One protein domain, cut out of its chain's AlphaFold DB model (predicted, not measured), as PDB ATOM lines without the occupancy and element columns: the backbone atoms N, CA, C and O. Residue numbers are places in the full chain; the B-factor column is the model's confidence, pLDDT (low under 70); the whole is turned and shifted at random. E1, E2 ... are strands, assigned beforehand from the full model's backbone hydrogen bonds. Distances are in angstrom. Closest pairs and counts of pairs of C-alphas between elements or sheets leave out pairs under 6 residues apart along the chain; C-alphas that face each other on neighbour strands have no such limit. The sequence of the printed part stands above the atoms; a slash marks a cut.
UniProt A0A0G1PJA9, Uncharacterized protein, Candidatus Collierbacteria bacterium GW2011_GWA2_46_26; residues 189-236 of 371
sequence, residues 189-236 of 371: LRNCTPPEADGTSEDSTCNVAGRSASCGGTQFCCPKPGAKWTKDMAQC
ATOM      1  N   LEU A 189     184.782 169.430 164.624       87.94
ATOM      2  CA  LEU A 189     184.682 169.167 163.188       87.94
ATOM      3  C   LEU A 189     184.581 170.505 162.467       87.94
ATOM      4  O   LEU A 189     183.653 171.248 162.743       87.94
ATOM      5  N   ARG A 190     185.506 170.786 161.556       88.44
ATOM      6  CA  ARG A 190     185.501 171.976 160.701       88.44
ATOM      7  C   ARG A 190     185.211 171.540 159.282       88.44
ATOM      8  O   ARG A 190     186.120 171.071 158.587       88.44
ATOM      9  N   ASN A 191     183.946 171.600 158.885       81.56
ATOM     10  CA  ASN A 191     183.516 171.163 157.566       81.56
ATOM     11  C   ASN A 191     183.640 172.310 156.553       81.56
ATOM     12  O   ASN A 191     183.105 173.390 156.762       81.56
ATOM     13  N   CYS A 192     184.333 172.056 155.442       75.00
ATOM     14  CA  CYS A 192     184.478 173.006 154.332       75.00
ATOM     15  C   CYS A 192     183.683 172.590 153.095       75.00
ATOM     16  O   CYS A 192     183.949 173.083 152.001       75.00
ATOM     17  N   THR A 193     182.775 171.623 153.231       71.69
ATOM     18  CA  THR A 193     182.007 171.066 152.116       71.69
ATOM     19  C   THR A 193     180.521 170.975 152.493       71.69
ATOM     20  O   THR A 193     180.106 169.949 153.042       71.69
ATOM     21  N   PRO A 194     179.713 172.008 152.185       60.69
ATOM     22  CA  PRO A 194     180.131 173.347 151.754       60.69
ATOM     23  C   PRO A 194     180.704 174.179 152.926       60.69
ATOM     24  O   PRO A 194     180.412 173.881 154.080       60.69
ATOM     25  N   PRO A 195     181.551 175.186 152.653       63.06
ATOM     26  CA  PRO A 195     181.953 176.189 153.637       63.06
ATOM     27  C   PRO A 195     180.811 177.189 153.883       63.06
ATOM     28  O   PRO A 195     179.863 177.262 153.092       63.06
ATOM     29  N   GLU A 196     180.922 177.983 154.946       68.00
ATOM     30  CA  GLU A 196     180.000 179.090 155.209       68.00
ATOM     31  C   GLU A 196     180.110 180.188 154.134       68.00
ATOM     32  O   GLU A 196     181.067 180.244 153.357       68.00
ATOM     33  N   ALA A 197     179.110 181.075 154.074       64.56
ATOM     34  CA  ALA A 197     179.038 182.143 153.069       64.56
ATOM     35  C   ALA A 197     180.238 183.106 153.119       64.56
ATOM     36  O   ALA A 197     180.650 183.638 152.092       64.56
ATOM     37  N   ASP A 198     180.832 183.294 154.297       63.59
ATOM     38  CA  ASP A 198     182.035 184.106 154.509       63.59
ATOM     39  C   ASP A 198     183.344 183.356 154.188       63.59
ATOM     40  O   ASP A 198     184.442 183.897 154.330       63.59
ATOM     41  N   GLY A 199     183.243 182.108 153.734       62.94
ATOM     42  CA  GLY A 199     184.379 181.260 153.426       62.94
ATOM     43  C   GLY A 199     185.032 180.602 154.628       62.94
ATOM     44  O   GLY A 199     186.128 180.064 154.453       62.94
ATOM     45  N   THR A 200     184.402 180.621 155.804       72.88
ATOM     46  CA  THR A 200     184.847 179.886 156.998       72.88
ATOM     47  C   THR A 200     184.292 178.454 157.038       72.88
ATOM     48  O   THR A 200     183.574 178.016 156.134       72.88
ATOM     49  N   SER A 201     184.712 177.670 158.036       76.50
ATOM     50  CA  SER A 201     184.228 176.303 158.248       76.50
ATOM     51  C   SER A 201     182.945 176.268 159.058       76.50
ATOM     52  O   SER A 201     182.806 176.999 160.031       76.50
ATOM     53  N   GLU A 202     182.066 175.327 158.719       78.31
ATOM     54  CA  GLU A 202     180.971 174.947 159.606       78.31
ATOM     55  C   GLU A 202     181.552 174.132 160.772       78.31
ATOM     56  O   GLU A 202     182.004 172.989 160.600       78.31
ATOM     57  N   ASP A 203     181.558 174.736 161.960       85.69
ATOM     58  CA  ASP A 203     182.167 174.162 163.157       85.69
ATOM     59  C   ASP A 203     181.139 173.362 163.980       85.69
ATOM     60  O   ASP A 203     180.106 173.857 164.431       85.69
ATOM     61  N   SER A 204     181.440 172.086 164.228       85.25
ATOM     62  CA  SER A 204     180.580 171.164 164.970       85.25
ATOM     63  C   SER A 204     181.286 170.574 166.190       85.25
ATOM     64  O   SER A 204     182.234 169.787 166.099       85.25
ATOM     65  N   THR A 205     180.770 170.919 167.369       90.19
ATOM     66  CA  THR A 205     181.209 170.390 168.666       90.19
ATOM     67  C   THR A 205     180.386 169.172 169.085       90.19
ATOM     68  O   THR A 205     179.166 169.128 168.916       90.19
ATOM     69  N   CYS A 206     181.038 168.157 169.657       87.50
ATOM     70  CA  CYS A 206     180.355 166.986 170.209       87.50
ATOM     71  C   CYS A 206     179.729 167.352 171.563       87.50
ATOM     72  O   CYS A 206     180.327 167.163 172.618       87.50
ATOM     73  N   ASN A 207     178.538 167.943 171.535       84.81
ATOM     74  CA  ASN A 207     177.827 168.445 172.714       84.81
ATOM     75  C   ASN A 207     176.634 167.573 173.140       84.81
ATOM     76  O   ASN A 207     176.180 167.692 174.272       84.81
ATOM     77  N   VAL A 208     176.140 166.688 172.269       84.94
ATOM     78  CA  VAL A 208     174.955 165.848 172.509       84.94
ATOM     79  C   VAL A 208     175.238 164.408 172.077       84.94
ATOM     80  O   VAL A 208     175.670 164.176 170.949       84.94
ATOM     81  N   ALA A 209     174.978 163.437 172.961       81.62
ATOM     82  CA  ALA A 209     175.087 162.011 172.636       81.62
ATOM     83  C   ALA A 209     174.128 161.636 171.494       81.62
ATOM     84  O   ALA A 209     172.968 162.039 171.507       81.62
ATOM     85  N   GLY A 210     174.601 160.865 170.519       78.44
ATOM     86  CA  GLY A 210     173.812 160.471 169.350       78.44
ATOM     87  C   GLY A 210     173.736 161.540 168.254       78.44
ATOM     88  O   GLY A 210     173.174 161.280 167.191       78.44
ATOM     89  N   ARG A 211     174.326 162.731 168.457       83.44
ATOM     90  CA  ARG A 211     174.438 163.741 167.395       83.44
ATOM     91  C   ARG A 211     175.328 163.197 166.285       83.44
ATOM     92  O   ARG A 211     176.445 162.758 166.552       83.44
ATOM     93  N   SER A 212     174.869 163.304 165.042       84.44
ATOM     94  CA  SER A 212     175.721 163.084 163.875       84.44
ATOM     95  C   SER A 212     175.995 164.394 163.144       84.44
ATOM     96  O   SER A 212     175.158 165.296 163.153       84.44
ATOM     97  N   ALA A 213     177.185 164.516 162.568       82.25
ATOM     98  CA  ALA A 213     177.613 165.664 161.778       82.25
ATOM     99  C   ALA A 213     178.479 165.186 160.607       82.25
ATOM    100  O   ALA A 213     179.191 164.187 160.722       82.25
ATOM    101  N   SER A 214     178.405 165.880 159.472       83.00
ATOM    102  CA  SER A 214     179.239 165.592 158.303       83.00
ATOM    103  C   SER A 214     180.473 166.486 158.314       83.00
ATOM    104  O   SER A 214     180.387 167.661 158.652       83.00
ATOM    105  N   CYS A 215     181.627 165.937 157.954       81.44
ATOM    106  CA  CYS A 215     182.856 166.703 157.800       81.44
ATOM    107  C   CYS A 215     183.705 166.077 156.694       81.44
ATOM    108  O   CYS A 215     184.081 164.903 156.777       81.44
ATOM    109  N   GLY A 216     183.975 166.834 155.626       75.44
ATOM    110  CA  GLY A 216     184.772 166.350 154.495       75.44
ATOM    111  C   GLY A 216     184.172 165.141 153.780       75.44
ATOM    112  O   GLY A 216     184.900 164.231 153.389       75.44
ATOM    113  N   GLY A 217     182.840 165.084 153.686       75.25
ATOM    114  CA  GLY A 217     182.108 163.969 153.076       75.25
ATOM    115  C   GLY A 217     182.043 162.696 153.929       75.25
ATOM    116  O   GLY A 217     181.475 161.702 153.486       75.25
ATOM    117  N   THR A 218     182.600 162.703 155.144       79.56
ATOM    118  CA  THR A 218     182.486 161.592 156.097       79.56
ATOM    119  C   THR A 218     181.495 161.945 157.199       79.56
ATOM    120  O   THR A 218     181.550 163.042 157.752       79.56
ATOM    121  N   GLN A 219     180.620 161.004 157.553       84.94
ATOM    122  CA  GLN A 219     179.715 161.157 158.688       84.94
ATOM    123  C   GLN A 219     180.424 160.774 159.993       84.94
ATOM    124  O   GLN A 219     181.121 159.761 160.068       84.94
ATOM    125  N   PHE A 220     180.239 161.595 161.019       88.25
ATOM    126  CA  PHE A 220     180.764 161.389 162.360       88.25
ATOM    127  C   PHE A 220     179.623 161.345 163.365       88.25
ATOM    128  O   PHE A 220     178.629 162.058 163.227       88.25
ATOM    129  N   CYS A 221     179.802 160.544 164.405       89.25
ATOM    130  CA  CYS A 221     178.911 160.447 165.542       89.25
ATOM    131  C   CYS A 221     179.571 160.999 166.814       89.25
ATOM    132  O   CYS A 221     180.759 160.783 167.070       89.25
ATOM    133  N   CYS A 222     178.783 161.700 167.621       91.12
ATOM    134  CA  CYS A 222     179.113 162.110 168.974       91.12
ATOM    135  C   CYS A 222     178.574 161.059 169.960       91.12
ATOM    136  O   CYS A 222     177.365 161.012 170.196       91.12
ATOM    137  N   PRO A 223     179.423 160.205 170.562       88.00
ATOM    138  CA  PRO A 223     178.942 159.126 171.425       88.00
ATOM    139  C   PRO A 223     178.427 159.650 172.775       88.00
ATOM    140  O   PRO A 223     177.494 159.094 173.349       88.00
ATOM    141  N   LYS A 224     179.011 160.743 173.283       86.81
ATOM    142  CA  LYS A 224     178.572 161.457 174.492       86.81
ATOM    143  C   LYS A 224     179.068 162.910 174.479       86.81
ATOM    144  O   LYS A 224     180.090 163.165 173.842       86.81
ATOM    145  N   PRO A 225     178.433 163.843 175.211       88.25
ATOM    146  CA  PRO A 225     178.912 165.220 175.322       88.25
ATOM    147  C   PRO A 225     180.389 165.286 175.744       88.25
ATOM    148  O   PRO A 225     180.805 164.619 176.693       88.25
ATOM    149  N   GLY A 226     181.187 166.061 175.012       85.06
ATOM    150  CA  GLY A 226     182.623 166.251 175.227       85.06
ATOM    151  C   GLY A 226     183.521 165.096 174.765       85.06
ATOM    152  O   GLY A 226     184.742 165.207 174.871       85.06
ATOM    153  N   ALA A 227     182.971 163.987 174.258       88.56
ATOM    154  CA  ALA A 227     183.793 162.902 173.722       88.56
ATOM    155  C   ALA A 227     184.375 163.228 172.347       88.56
ATOM    156  O   ALA A 227     183.937 164.141 171.646       88.56
ATOM    157  N   LYS A 228     185.368 162.427 171.949       91.44
ATOM    158  CA  LYS A 228     185.902 162.479 170.594       91.44
ATOM    159  C   LYS A 228     184.845 162.051 169.585       91.44
ATOM    160  O   LYS A 228     184.172 161.043 169.795       91.44
ATOM    161  N   TRP A 229     184.735 162.803 168.493       92.25
ATOM    162  CA  TRP A 229     183.942 162.379 167.344       92.25
ATOM    163  C   TRP A 229     184.463 161.034 166.827       92.25
ATOM    164  O   TRP A 229     185.671 160.847 166.673       92.25
ATOM    165  N   THR A 230     183.555 160.103 166.551       89.31
ATOM    166  CA  THR A 230     183.878 158.777 166.014       89.31
ATOM    167  C   THR A 230     183.258 158.589 164.636       89.31
ATOM    168  O   THR A 230     182.202 159.140 164.346       89.31
ATOM    169  N   LYS A 231     183.912 157.809 163.773       89.38
ATOM    170  CA  LYS A 231     183.331 157.356 162.494       89.38
ATOM    171  C   LYS A 231     182.458 156.110 162.666       89.38
ATOM    172  O   LYS A 231     181.776 155.700 161.734       89.38
ATOM    173  N   ASP A 232     182.505 155.495 163.846       87.44
ATOM    174  CA  ASP A 232     181.690 154.337 164.174       87.44
ATOM    175  C   ASP A 232     180.253 154.775 164.476       87.44
ATOM    176  O   ASP A 232     179.925 155.222 165.577       87.44
ATOM    177  N   MET A 233     179.389 154.653 163.471       82.06
ATOM    178  CA  MET A 233     177.975 155.006 163.579       82.06
ATOM    179  C   MET A 233     177.190 154.070 164.509       82.06
ATOM    180  O   MET A 233     176.114 154.452 164.960       82.06
ATOM    181  N   ALA A 234     177.717 152.889 164.857       81.69
ATOM    182  CA  ALA A 234     177.085 152.017 165.849       81.69
ATOM    183  C   ALA A 234     177.161 152.606 167.268       81.69
ATOM    184  O   ALA A 234     176.367 152.247 168.134       81.69
ATOM    185  N   GLN A 235     178.075 153.554 167.502       78.69
ATOM    186  CA  GLN A 235     178.195 154.289 168.762       78.69
ATOM    187  C   GLN A 235     177.298 155.527 168.825       78.69
ATOM    188  O   GLN A 235     177.430 156.318 169.758       78.69
ATOM    189  N   CYS A 236     176.397 155.708 167.855       73.50
ATOM    190  CA  CYS A 236     175.342 156.708 167.931       73.50
ATOM    191  C   CYS A 236     174.129 156.122 168.643       73.50
ATOM    192  O   CYS A 236     173.342 155.418 168.007       73.50
TER     193      CYS A 236
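What this domain is: This is residues 189 to 236 of the 371 residues of an uncharacterized protein of Candidatus Collierbacteria bacterium GW2011_GWA2_46_26 (UniProt A0A0G1PJA9). With little regular structure, two small hairpins, E1 with E2 and E3 with E4, sit with E1 next to E3; the E1 to E2 link reaches one end of the long axis, unnamed residues 222 to 236 the other. The 48 printed residues hold no named helix and four strands, E1 to E4, in two antiparallel sheets; the class is all strand, from 14 residues. The whole is compact, radius of gyration of the C-alphas 10.9 A, spans 32 by 18 by 12 A.

How they stand to each other: E1, residues 189 to 191, and E2, residues 202 to 204, form an antiparallel hairpin; N 191 and O 202, 2.9 A apart, are within hydrogen-bond range. E3, residues 212 to 215, and E4, residues 218 to 221, form another, with N 220 and O 213 at 2.8 A. The closest C-alphas of E1 and E3, Asn 191 and Cys 215, are 4.5 A apart. E4 is apart from E1 and E2.

Where its parts are: E1 begins at C-alpha 189 (184.682, 169.167, 163.188). First to last C-alpha, E1 measures 6.1 A, E2 6.6 A, E3 10.0 A and E4 10.2 A, ending at C-alpha 221 (178.911, 160.447, 165.542).

The domain as a whole: The farthest C-alphas, Asp 198 and Ala 234, are 34.4 A apart. The printed part has no cut and no long link. Residues 194 to 199 have pLDDT under 70.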